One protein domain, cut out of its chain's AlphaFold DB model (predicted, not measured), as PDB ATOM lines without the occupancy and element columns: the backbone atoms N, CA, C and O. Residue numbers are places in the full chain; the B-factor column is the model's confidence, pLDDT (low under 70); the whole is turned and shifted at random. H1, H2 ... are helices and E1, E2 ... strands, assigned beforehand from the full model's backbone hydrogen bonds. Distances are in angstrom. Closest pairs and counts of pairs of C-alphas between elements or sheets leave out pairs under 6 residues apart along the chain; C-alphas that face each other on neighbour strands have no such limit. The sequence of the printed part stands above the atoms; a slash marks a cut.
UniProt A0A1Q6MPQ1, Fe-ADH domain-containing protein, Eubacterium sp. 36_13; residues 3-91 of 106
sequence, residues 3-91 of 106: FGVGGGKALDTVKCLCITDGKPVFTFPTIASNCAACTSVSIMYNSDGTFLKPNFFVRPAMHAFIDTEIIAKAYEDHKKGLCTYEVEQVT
ATOM      1  N   PHE A   3      -6.936  44.861   2.389       91.81
ATOM      2  CA  PHE A   3      -5.801  44.760   3.300       91.81
ATOM      3  C   PHE A   3      -6.198  43.863   4.479       91.81
ATOM      4  O   PHE A   3      -7.122  44.189   5.222       91.81
ATOM      5  N   GLY A   4      -5.542  42.713   4.623       90.50
ATOM      6  CA  GLY A   4      -5.713  41.814   5.761       90.50
ATOM      7  C   GLY A   4      -4.670  42.106   6.830       90.50
ATOM      8  O   GLY A   4      -3.479  42.029   6.543       90.50
ATOM      9  N   VAL A   5      -5.108  42.422   8.047       90.38
ATOM     10  CA  VAL A   5      -4.238  42.735   9.190       90.38
ATOM     11  C   VAL A   5      -4.572  41.789  10.338       90.38
ATOM     12  O   VAL A   5      -5.741  41.688  10.716       90.38
ATOM     13  N   GLY A   6      -3.564  41.110  10.884       88.38
ATOM     14  CA  GLY A   6      -3.726  40.183  12.010       88.38
ATOM     15  C   GLY A   6      -2.864  38.927  11.879       88.38
ATOM     16  O   GLY A   6      -1.886  38.909  11.130       88.38
ATOM     17  N   GLY A   7      -3.231  37.867  12.602       87.69
ATOM     18  CA  GLY A   7      -2.600  36.551  12.488       87.69
ATOM     19  C   GLY A   7      -3.132  35.694  11.331       87.69
ATOM     20  O   GLY A   7      -3.946  36.119  10.514       87.69
ATOM     21  N   GLY A   8      -2.684  34.443  11.260       89.06
ATOM     22  CA  GLY A   8      -2.961  33.514  10.160       89.06
ATOM     23  C   GLY A   8      -4.442  33.285   9.860       89.06
ATOM     24  O   GLY A   8      -4.810  33.367   8.691       89.06
ATOM     25  N   LYS A   9      -5.309  33.083  10.867       88.19
ATOM     26  CA  LYS A   9      -6.759  32.887  10.618       88.19
ATOM     27  C   LYS A   9      -7.393  34.136   9.983       88.19
ATOM     28  O   LYS A   9      -8.190  34.017   9.050       88.19
ATOM     29  N   ALA A  10      -7.005  35.336  10.426       89.06
ATOM     30  CA  ALA A  10      -7.456  36.595   9.829       89.06
ATOM     31  C   ALA A  10      -6.981  36.747   8.372       89.06
ATOM     32  O   ALA A  10      -7.780  37.060   7.484       89.06
ATOM     33  N   LEU A  11      -5.700  36.474   8.102       92.12
ATOM     34  CA  LEU A  11      -5.137  36.553   6.748       92.12
ATOM     35  C   LEU A  11      -5.761  35.512   5.810       92.12
ATOM     36  O   LEU A  11      -6.091  35.829   4.667       92.12
ATOM     37  N   ASP A  12      -5.976  34.294   6.297       92.88
ATOM     38  CA  ASP A  12      -6.624  33.223   5.544       92.88
ATOM     39  C   ASP A  12      -8.079  33.546   5.203       92.88
ATOM     40  O   ASP A  12      -8.510  33.320   4.073       92.88
ATOM     41  N   THR A  13      -8.809  34.176   6.124       90.50
ATOM     42  CA  THR A  13     -10.185  34.631   5.879       90.50
ATOM     43  C   THR A  13     -10.246  35.632   4.723       90.50
ATOM     44  O   THR A  13     -11.055  35.483   3.804       90.50
ATOM     45  N   VAL A  14      -9.359  36.633   4.721       91.75
ATOM     46  CA  VAL A  14      -9.316  37.650   3.659       91.75
ATOM     47  C   VAL A  14      -8.906  37.039   2.320       91.75
ATOM     48  O   VAL A  14      -9.509  37.365   1.295       91.75
ATOM     49  N   LYS A  15      -7.919  36.135   2.312       92.38
ATOM     50  CA  LYS A  15      -7.504  35.426   1.094       92.38
ATOM     51  C   LYS A  15      -8.652  34.598   0.513       92.38
ATOM     52  O   LYS A  15      -8.946  34.749  -0.672       92.38
ATOM     53  N   CYS A  16      -9.330  33.800   1.342       91.19
ATOM     54  CA  CYS A  16     -10.479  32.991   0.930       91.19
ATOM     55  C   CYS A  16     -11.616  33.825   0.343       91.19
ATOM     56  O   CYS A  16     -12.208  33.396  -0.638       91.19
ATOM     57  N   LEU A  17     -11.902  35.002   0.907       89.69
ATOM     58  CA  LEU A  17     -12.978  35.864   0.416       89.69
ATOM     59  C   LEU A  17     -12.601  36.614  -0.870       89.69
ATOM     60  O   LEU A  17     -13.434  36.814  -1.742       89.69
ATOM     61  N   CYS A  18     -11.361  37.094  -0.975       90.62
ATOM     62  CA  CYS A  18     -11.012  38.102  -1.978       90.62
ATOM     63  C   CYS A  18     -10.226  37.551  -3.170       90.62
ATOM     64  O   CYS A  18     -10.367  38.082  -4.272       90.62
ATOM     65  N   ILE A  19      -9.402  36.511  -2.985       87.94
ATOM     66  CA  ILE A  19      -8.602  35.953  -4.089       87.94
ATOM     67  C   ILE A  19      -9.508  35.245  -5.102       87.94
ATOM     68  O   ILE A  19      -9.286  35.389  -6.304       87.94
ATOM     69  N   THR A  20     -10.541  34.542  -4.632       85.31
ATOM     70  CA  THR A  20     -11.558  33.894  -5.480       85.31
ATOM     71  C   THR A  20     -12.375  34.908  -6.278       85.31
ATOM     72  O   THR A  20     -12.673  34.664  -7.441       85.31
ATOM     73  N   ASP A  21     -12.642  36.078  -5.696       88.50
ATOM     74  CA  ASP A  21     -13.342  37.203  -6.334       88.50
ATOM     75  C   ASP A  21     -12.451  38.007  -7.304       88.50
ATOM     76  O   ASP A  21     -12.849  39.062  -7.801       88.50
ATOM     77  N   GLY A  22     -11.196  37.595  -7.517       88.94
ATOM     78  CA  GLY A  22     -10.236  38.337  -8.338       88.94
ATOM     79  C   GLY A  22      -9.757  39.658  -7.719       88.94
ATOM     80  O   GLY A  22      -8.991  40.396  -8.345       88.94
ATOM     81  N   LYS A  23     -10.134  39.966  -6.473       89.25
ATOM     82  CA  LYS A  23      -9.750  41.207  -5.789       89.25
ATOM     83  C   LYS A  23      -8.296  41.111  -5.298       89.25
ATOM     84  O   LYS A  23      -7.902  40.098  -4.722       89.25
ATOM     85  N   PRO A  24      -7.468  42.155  -5.486       91.31
ATOM     86  CA  PRO A  24      -6.096  42.143  -4.986       91.31
ATOM     87  C   PRO A  24      -6.082  42.211  -3.454       91.31
ATOM     88  O   PRO A  24      -6.748  43.073  -2.871       91.31
ATOM     89  N   VAL A  25      -5.307  41.314  -2.835       92.69
ATOM     90  CA  VAL A  25      -5.135  41.176  -1.381       92.69
ATOM     91  C   VAL A  25      -3.710  41.540  -0.986       92.69
ATOM     92  O   VAL A  25      -2.762  41.064  -1.606       92.69
ATOM     93  N   PHE A  26      -3.575  42.330   0.072       94.75
ATOM     94  CA  PHE A  26      -2.315  42.687   0.719       94.75
ATOM     95  C   PHE A  26      -2.374  42.259   2.183       94.75
ATOM     96  O   PHE A  26      -3.413  42.434   2.819       94.75
ATOM     97  N   THR A  27      -1.299  41.692   2.719       94.12
ATOM     98  CA  THR A  27      -1.279  41.126   4.078       94.12
ATOM     99  C   THR A  27      -0.321  41.894   4.987       94.12
ATOM    100  O   THR A  27       0.739  42.330   4.554       94.12
ATOM    101  N   PHE A  28      -0.707  42.062   6.251       94.19
ATOM    102  CA  PHE A  28       0.048  42.746   7.306       94.19
ATOM    103  C   PHE A  28       0.041  41.831   8.536       94.19
ATOM    104  O   PHE A  28      -0.828  41.974   9.406       94.19
ATOM    105  N   PRO A  29       0.917  40.810   8.576       92.31
ATOM    106  CA  PRO A  29       1.023  39.941   9.737       92.31
ATOM    107  C   PRO A  29       1.422  40.749  10.973       92.31
ATOM    108  O   PRO A  29       2.438  41.439  10.968       92.31
ATOM    109  N   THR A  30       0.639  40.634  12.044       89.44
ATOM    110  CA  THR A  30       0.975  41.237  13.348       89.44
ATOM    111  C   THR A  30       1.805  40.302  14.225       89.44
ATOM    112  O   THR A  30       2.348  40.727  15.237       89.44
ATOM    113  N   ILE A  31       1.929  39.035  13.816       87.94
ATOM    114  CA  ILE A  31       2.711  37.993  14.481       87.94
ATOM    115  C   ILE A  31       3.469  37.136  13.475       87.94
ATOM    116  O   ILE A  31       2.979  36.849  12.382       87.94
ATOM    117  N   ALA A  32       4.635  36.640  13.887       87.56
ATOM    118  CA  ALA A  32       5.452  35.707  13.114       87.56
ATOM    119  C   ALA A  32       5.239  34.247  13.562       87.56
ATOM    120  O   ALA A  32       6.185  33.551  13.920       87.56
ATOM    121  N   SER A  33       3.990  33.774  13.572       84.12
ATOM    122  CA  SER A  33       3.656  32.409  14.017       84.12
ATOM    123  C   SER A  33       3.634  31.371  12.892       84.12
ATOM    124  O   SER A  33       3.754  30.177  13.144       84.12
ATOM    125  N   ASN A  34       3.361  31.801  11.658       88.31
ATOM    126  CA  ASN A  34       3.220  30.930  10.492       88.31
ATOM    127  C   ASN A  34       3.442  31.718   9.189       88.31
ATOM    128  O   ASN A  34       3.616  32.936   9.197       88.31
ATOM    129  N   CYS A  35       3.419  31.013   8.059       92.56
ATOM    130  CA  CYS A  35       3.666  31.569   6.729       92.56
ATOM    131  C   CYS A  35       2.400  32.037   5.981       92.56
ATOM    132  O   CYS A  35       2.479  32.344   4.792       92.56
ATOM    133  N   ALA A  36       1.231  32.129   6.632       91.44
ATOM    134  CA  ALA A  36      -0.039  32.420   5.952       91.44
ATOM    135  C   ALA A  36      -0.037  33.754   5.181       91.44
ATOM    136  O   ALA A  36      -0.768  33.902   4.202       91.44
ATOM    137  N   ALA A  37       0.803  34.716   5.572       93.00
ATOM    138  CA  ALA A  37       0.900  36.013   4.909       93.00
ATOM    139  C   ALA A  37       1.347  35.939   3.437       93.00
ATOM    140  O   ALA A  37       0.928  36.786   2.648       93.00
ATOM    141  N   CYS A  38       2.166  34.950   3.063       94.06
ATOM    142  CA  CYS A  38       2.814  34.875   1.748       94.06
ATOM    143  C   CYS A  38       2.465  33.620   0.932       94.06
ATOM    144  O   CYS A  38       2.879  33.509  -0.220       94.06
ATOM    145  N   THR A  39       1.698  32.679   1.487       94.62
ATOM    146  CA  THR A  39       1.361  31.425   0.800       94.62
ATOM    147  C   THR A  39       0.080  31.509  -0.034       94.62
ATOM    148  O   THR A  39      -0.882  32.199   0.311       94.62
ATOM    149  N   SER A  40       0.029  30.707  -1.100       94.88
ATOM    150  CA  SER A  40      -1.172  30.460  -1.915       94.88
ATOM    151  C   SER A  40      -2.097  29.396  -1.306       94.88
ATOM    152  O   SER A  40      -2.757  28.655  -2.032       94.88
ATOM    153  N   VAL A  41      -2.131  29.276   0.022       95.06
ATOM    154  CA  VAL A  41      -2.997  28.329   0.735       95.06
ATOM    155  C   VAL A  41      -3.604  28.991   1.960       95.06
ATOM    156  O   VAL A  41      -2.948  29.816   2.598       95.06
ATOM    157  N   SER A  42      -4.835  28.620   2.285       94.06
ATOM    158  CA  SER A  42      -5.494  28.954   3.542       94.06
ATOM    159  C   SER A  42      -5.963  27.710   4.266       94.06
ATOM    160  O   SER A  42      -6.433  26.765   3.633       94.06
ATOM    161  N   ILE A  43      -5.831  27.698   5.589       92.94
ATOM    162  CA  ILE A  43      -6.294  26.583   6.410       92.94
ATOM    163  C   ILE A  43      -7.734  26.849   6.835       92.94
ATOM    164  O   ILE A  43      -8.035  27.835   7.505       92.94
ATOM    165  N   MET A  44      -8.631  25.958   6.422       90.50
ATOM    166  CA  MET A  44     -10.039  26.003   6.789       90.50
ATOM    167  C   MET A  44     -10.264  25.183   8.055       90.50
ATOM    168  O   MET A  44      -9.704  24.093   8.207       90.50
ATOM    169  N   TYR A  45     -11.138  25.685   8.917       89.75
ATOM    170  CA  TYR A  45     -11.521  25.051  10.171       89.75
ATOM    171  C   TYR A  45     -13.032  24.825  10.205       89.75
ATOM    172  O   TYR A  45     -13.793  25.564   9.577       89.75
ATOM    173  N   ASN A  46     -13.456  23.806  10.943       90.50
ATOM    174  CA  ASN A  46     -14.849  23.615  11.328       90.50
ATOM    175  C   ASN A  46     -15.259  24.645  12.393       90.50
ATOM    176  O   ASN A  46     -14.419  25.329  12.983       90.50
ATOM    177  N   SER A  47     -16.561  24.742  12.672       88.56
ATOM    178  CA  SER A  47     -17.096  25.640  13.707       88.56
ATOM    179  C   SER A  47     -16.604  25.309  15.121       88.56
ATOM    180  O   SER A  47     -16.570  26.193  15.971       88.56
ATOM    181  N   ASP A  48     -16.195  24.065  15.366       88.69
ATOM    182  CA  ASP A  48     -15.582  23.604  16.618       88.69
ATOM    183  C   ASP A  48     -14.064  23.875  16.691       88.69
ATOM    184  O   ASP A  48     -13.412  23.517  17.671       88.69
ATOM    185  N   GLY A  49     -13.487  24.504  15.661       83.38
ATOM    186  CA  GLY A  49     -12.059  24.810  15.568       83.38
ATOM    187  C   GLY A  49     -11.185  23.645  15.098       83.38
ATOM    188  O   GLY A  49      -9.971  23.822  14.973       83.38
ATOM    189  N   THR A  50     -11.756  22.474  14.798       90.44
ATOM    190  CA  THR A  50     -10.994  21.355  14.231       90.44
ATOM    191  C   THR A  50     -10.580  21.648  12.791       90.44
ATOM    192  O   THR A  50     -11.232  22.398  12.061       90.44
ATOM    193  N   PHE A  51      -9.456  21.067  12.371       91.25
ATOM    194  CA  PHE A  51      -8.982  21.180  10.996       91.25
ATOM    195  C   PHE A  51     -10.015  20.602  10.020       91.25
ATOM    196  O   PHE A  51     -10.438  19.458  10.172       91.25
ATOM    197  N   LEU A  52     -10.384  21.382   9.002       93.50
ATOM    198  CA  LEU A  52     -11.287  20.938   7.943       93.50
ATOM    199  C   LEU A  52     -10.505  20.535   6.690       93.50
ATOM    200  O   LEU A  52     -10.557  19.380   6.275       93.50
ATOM    201  N   LYS A  53      -9.813  21.491   6.055       94.69
ATOM    202  CA  LYS A  53      -9.042  21.256   4.821       94.69
ATOM    203  C   LYS A  53      -8.133  22.438   4.468       94.69
ATOM    204  O   LYS A  53      -8.426  23.565   4.867       94.69
ATOM    205  N   PRO A  54      -7.094  22.237   3.643       95.12
ATOM    206  CA  PRO A  54      -6.433  23.339   2.961       95.12
ATOM    207  C   PRO A  54      -7.294  23.845   1.790       95.12
ATOM    208  O   PRO A  54      -7.931  23.064   1.081       95.12
ATOM    209  N   ASN A  55      -7.287  25.155   1.565       94.62
ATOM    210  CA  ASN A  55      -7.879  25.815   0.408       94.62
ATOM    211  C   ASN A  55      -6.769  26.469  -0.422       94.62
ATOM    212  O   ASN A  55      -6.138  27.421   0.035       94.62
ATOM    213  N   PHE A  56      -6.506  25.938  -1.614       95.56
ATOM    214  CA  PHE A  56      -5.426  26.404  -2.482       95.56
ATOM    215  C   PHE A  56      -5.911  27.472  -3.459       95.56
ATOM    216  O   PHE A  56      -7.013  27.386  -4.001       95.56
ATOM    217  N   PHE A  57      -5.052  28.450  -3.723       93.19
ATOM    218  CA  PHE A  57      -5.299  29.524  -4.675       93.19
ATOM    219  C   PHE A  57      -4.307  29.473  -5.833       93.19
ATOM    220  O   PHE A  57      -3.179  29.003  -5.692       93.19
ATOM    221  N   VAL A  58      -4.701  30.053  -6.968       89.75
ATOM    222  CA  VAL A  58      -3.831  30.208  -8.147       89.75
ATOM    223  C   VAL A  58      -2.654  31.160  -7.909       89.75
ATOM    224  O   VAL A  58      -1.662  31.106  -8.627       89.75
ATOM    225  N   ARG A  59      -2.759  32.048  -6.913       90.75
ATOM    226  CA  ARG A  59      -1.737  33.039  -6.558       90.75
ATOM    227  C   ARG A  59      -1.766  33.355  -5.059       90.75
ATOM    228  O   ARG A  59      -2.834  33.235  -4.453       90.75
ATOM    229  N   PRO A  60      -0.639  33.788  -4.471       93.31
ATOM    230  CA  PRO A  60      -0.608  34.265  -3.094       93.31
ATOM    231  C   PRO A  60      -1.185  35.688  -2.995       93.31
ATOM    232  O   PRO A  60      -1.664  36.261  -3.980       93.31
ATOM    233  N   ALA A  61      -1.121  36.279  -1.799       93.56
ATOM    234  CA  ALA A  61      -1.313  37.719  -1.639       93.56
ATOM    235  C   ALA A  61      -0.329  38.504  -2.531       93.56
ATOM    236  O   ALA A  61       0.782  38.051  -2.800       93.56
ATOM    237  N   MET A  62      -0.733  39.696  -2.976       95.44
ATOM    238  CA  MET A  62       0.071  40.549  -3.859       95.44
ATOM    239  C   MET A  62       1.370  41.007  -3.196       95.44
ATOM    240  O   MET A  62       2.396  41.130  -3.860       95.44
ATOM    241  N   HIS A  63       1.311  41.283  -1.896       95.81
ATOM    242  CA  HIS A  63       2.463  41.629  -1.079       95.81
ATOM    243  C   HIS A  63       2.152  41.371   0.397       95.81
ATOM    244  O   HIS A  63       0.996  41.503   0.815       95.81
ATOM    245  N   ALA A  64       3.191  41.048   1.165       94.94
ATOM    246  CA  ALA A  64       3.142  40.923   2.614       94.94
ATOM    247  C   ALA A  64       4.025  42.009   3.239       94.94
ATOM    248  O   ALA A  64       5.237  42.014   3.038       94.94
ATOM    249  N   PHE A  65       3.416  42.921   3.990       95.56
ATOM    250  CA  PHE A  65       4.098  43.998   4.698       95.56
ATOM    251  C   PHE A  65       4.416  43.546   6.118       95.56
ATOM    252  O   PHE A  65       3.519  43.373   6.939       95.56
ATOM    253  N   ILE A  66       5.698  43.332   6.395       92.44
ATOM    254  CA  ILE A  66       6.171  42.821   7.680       92.44
ATOM    255  C   ILE A  66       6.762  43.983   8.474       92.44
ATOM    256  O   ILE A  66       7.799  44.524   8.099       92.44
ATOM    257  N   ASP A  67       6.102  44.340   9.573       94.19
ATOM    258  CA  ASP A  67       6.602  45.314  10.539       94.19
ATOM    259  C   ASP A  67       7.269  44.574  11.707       94.19
ATOM    260  O   ASP A  67       6.618  43.881  12.497       94.19
ATOM    261  N   THR A  68       8.593  44.692  11.798       91.75
ATOM    262  CA  THR A  68       9.387  43.997  12.814       91.75
ATOM    263  C   THR A  68       9.165  44.536  14.223       91.75
ATOM    264  O   THR A  68       9.316  43.774  15.176       91.75
ATOM    265  N   GLU A  69       8.797  45.810  14.380       92.69
ATOM    266  CA  GLU A  69       8.529  46.397  15.697       92.69
ATOM    267  C   GLU A  69       7.212  45.864  16.266       92.69
ATOM    268  O   GLU A  69       7.154  45.473  17.435       92.69
ATOM    269  N   ILE A  70       6.178  45.766  15.423       88.56
ATOM    270  CA  ILE A  70       4.888  45.166  15.797       88.56
ATOM    271  C   ILE A  70       5.081  43.704  16.208       88.56
ATOM    272  O   ILE A  70       4.614  43.301  17.272       88.56
ATOM    273  N   ILE A  71       5.811  42.927  15.404       88.69
ATOM    274  CA  ILE A  71       6.065  41.508  15.688       88.69
ATOM    275  C   ILE A  71       6.871  41.332  16.981       88.69
ATOM    276  O   ILE A  71       6.543  40.469  17.796       88.69
ATOM    277  N   ALA A  72       7.909  42.147  17.195       89.06
ATOM    278  CA  ALA A  72       8.715  42.095  18.413       89.06
ATOM    279  C   ALA A  72       7.883  42.435  19.658       89.06
ATOM    280  O   ALA A  72       8.004  41.771  20.690       89.06
ATOM    281  N   LYS A  73       6.999  43.432  19.558       88.38
ATOM    282  CA  LYS A  73       6.090  43.793  20.645       88.38
ATOM    283  C   LYS A  73       5.092  42.677  20.950       88.38
ATOM    284  O   LYS A  73       4.943  42.327  22.117       88.38
ATOM    285  N   ALA A  74       4.471  42.092  19.925       86.69
ATOM    286  CA  ALA A  74       3.546  40.971  20.091       86.69
ATOM    287  C   ALA A  74       4.219  39.784  20.807       86.69
ATOM    288  O   ALA A  74       3.654  39.199  21.731       86.69
ATOM    289  N   TYR A  75       5.477  39.486  20.465       86.81
ATOM    290  CA  TYR A  75       6.267  38.458  21.146       86.81
ATOM    291  C   TYR A  75       6.505  38.760  22.638       86.81
ATOM    292  O   TYR A  75       6.380  37.870  23.486       86.81
ATOM    293  N   GLU A  76       6.824  40.006  22.992       89.06
ATOM    294  CA  GLU A  76       7.021  40.410  24.390       89.06
ATOM    295  C   GLU A  76       5.712  40.437  25.193       89.06
ATOM    296  O   GLU A  76       5.695  40.029  26.358       89.06
ATOM    297  N   ASP A  77       4.605  40.857  24.580       86.44
ATOM    298  CA  ASP A  77       3.276  40.812  25.196       86.44
ATOM    299  C   ASP A  77       2.832  39.358  25.432       86.44
ATOM    300  O   ASP A  77       2.303  39.034  26.503       86.44
ATOM    301  N   HIS A  78       3.157  38.453  24.504       83.44
ATOM    302  CA  HIS A  78       2.959  37.016  24.676       83.44
ATOM    303  C   HIS A  78       3.762  36.448  25.851       83.44
ATOM    304  O   HIS A  78       3.219  35.713  26.678       83.44
ATOM    305  N   LYS A  79       5.042  36.819  25.993       85.06
ATOM    306  CA  LYS A  79       5.885  36.377  27.125       85.06
ATOM    307  C   LYS A  79       5.351  36.819  28.486       85.06
ATOM    308  O   LYS A  79       5.574  36.128  29.475       85.06
ATOM    309  N   LYS A  80       4.648  37.950  28.540       88.38
ATOM    310  CA  LYS A  80       4.024  38.479  29.763       88.38
ATOM    311  C   LYS A  80       2.635  37.892  30.034       88.38
ATOM    312  O   LYS A  80       2.023  38.252  31.035       88.38
ATOM    313  N   GLY A  81       2.123  37.032  29.149       81.81
ATOM    314  CA  GLY A  81       0.758  36.507  29.231       81.81
ATOM    315  C   GLY A  81      -0.321  37.566  28.980       81.81
ATOM    316  O   GLY A  81      -1.477  37.343  29.326       81.81
ATOM    317  N   LEU A  82       0.044  38.716  28.399       77.00
ATOM    318  CA  LEU A  82      -0.891  39.804  28.096       77.00
ATOM    319  C   LEU A  82      -1.736  39.496  26.857       77.00
ATOM    320  O   LEU A  82      -2.869  39.960  26.753       77.00
ATOM    321  N   CYS A  83      -1.198  38.704  25.929       67.56
ATOM    322  CA  CYS A  83      -1.917  38.232  24.756       67.56
ATOM    323  C   CYS A  83      -1.466  36.816  24.398       67.56
ATOM    324  O   CYS A  83      -0.272  36.546  24.319       67.56
ATOM    325  N   THR A  84      -2.399  35.885  24.190       70.06
ATOM    326  CA  THR A  84      -2.049  34.558  23.668       70.06
ATOM    327  C   THR A  84      -2.057  34.581  22.141       70.06
ATOM    328  O   THR A  84      -2.811  35.334  21.522       70.06
ATOM    329  N   TYR A  85      -1.260  33.720  21.505       67.12
ATOM    330  CA  TYR A  85      -1.276  33.638  20.043       67.12
ATOM    331  C   TYR A  85      -2.677  33.333  19.500       67.12
ATOM    332  O   TYR A  85      -3.044  33.871  18.464       67.12
ATOM    333  N   GLU A  86      -3.502  32.555  20.209       61.25
ATOM    334  CA  GLU A  86      -4.887  32.287  19.797       61.25
ATOM    335  C   GLU A  86      -5.737  33.560  19.666       61.25
ATOM    336  O   GLU A  86      -6.537  33.650  18.733       61.25
ATOM    337  N   VAL A  87      -5.544  34.568  20.529       58.62
ATOM    338  CA  VAL A  87      -6.293  35.837  20.428       58.62
ATOM    339  C   VAL A  87      -5.806  36.679  19.245       58.62
ATOM    340  O   VAL A  87      -6.620  37.269  18.535       58.62
ATOM    341  N   GLU A  88      -4.502  36.688  18.952       57.91
ATOM    342  CA  GLU A  88      -3.941  37.412  17.797       57.91
ATOM    343  C   GLU A  88      -4.226  36.732  16.452       57.91
ATOM    344  O   GLU A  88      -4.407  37.418  15.445       57.91
ATOM    345  N   GLN A  89      -4.355  35.399  16.421       54.56
ATOM    346  CA  GLN A  89      -4.823  34.674  15.231       54.56
ATOM    347  C   GLN A  89      -6.223  35.138  14.803       54.56
ATOM    348  O   GLN A  89      -6.500  35.194  13.605       54.56
ATOM    349  N   VAL A  90      -7.091  35.464  15.770       52.28
ATOM    350  CA  VAL A  90      -8.506  35.820  15.557       52.28
ATOM    351  C   VAL A  90      -8.728  37.337  15.505       52.28
ATOM    352  O   VAL A  90      -9.774  37.783  15.036       52.28
ATOM    353  N   THR A  91      -7.759  38.150  15.939       45.50
ATOM    354  CA  THR A  91      -7.889  39.613  15.927       45.50
ATOM    355  C   THR A  91      -7.868  40.138  14.493       45.50
ATOM    356  O   THR A  91      -6.826  40.450  13.920       45.50
TER     357      THR A  91
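What this domain is: This is residues 3 to 91 of the 106 residues of the protein "Fe-ADH domain-containing protein" of Eubacterium sp. 36_13 (UniProt A0A1Q6MPQ1). One helix, H1, lies in the middle of a flat body between two small two-stranded sheets, the parallel pair E1 and E2 on one side and the hairpin E3 and E4 on the other. H2 makes one end of the long axis, and the short H3 folds back from it to the beginning of H1. The printed part has 89 residues with three named helices and four named strands, in the order E1, H1, E2, E3, E4, H2, H3; the class is mixed, helices and strands. The whole is compact, with a radius of gyration of the C-alphas of 13.1 A, and spans 39 by 30 by 15 A.

How they stand to each other: E1, residues 3 to 6, and E2, residues 25 to 29, are parallel neighbours at 22 degrees, with N 4 and O 26 at 2.8 A and N 28 and O 4 at 2.8 A. With H1, residues 8 to 18, between them in the chain, they form a strand-helix-strand unit, two parallel neighbour strands joined through a helix, with a right-handed crossover. The closest C-alphas of E1 and H1 are those of Gly 4 and Leu 11, 5.4 A apart. Residues 26 to 27 of E2 also pair, parallel, with residues 63 to 64. E3, residues 41 to 45, comes closest to H1 at the C-alphas of Ser 42 and Asp 12, 4.8 A apart. E3 and E4, residues 51 to 56, form an antiparallel hairpin at 156 degrees, with N 42 and O 55 at 2.9 A and N 55 and O 42 at 2.8 A. H2, residues 68 to 79, is apart from H1. H3, residues 85 to 90, touches H1, the C-alphas of Gln 89 and Lys 9 being closest at 5.3 A, at a shallow tilt of 19 degrees, the same way. H2 and H3 are close but not clearly touching, with the C-alphas of His 78 and Tyr 85 closest at 7.1 A. Every O i to N i+4 pair is within hydrogen-bond range in H1 and H2; in H3 1 of 2 is.

Where its parts are: E1 begins at C-alpha 3, (-5.801, 44.760, 3.300). H1 measures 15.3 A from first to last C-alpha, E2 12.8 A, E3 13.1 A and E4 14.9 A. H2 measures 16.6 A and begins at C-alpha 68, (9.387, 43.997, 12.814). H3 ends at C-alpha 90, (-8.506, 35.820, 15.557).

The domain as a whole: The two C-alphas farthest apart are those of Gly 22 and Lys 80, 40.7 A. The printed part has no cut; the links E2 to E3 and E4 to H2 are long. The mean pLDDT of the printed part is 87.4, and residues 83 and 85 to 91 are under 70.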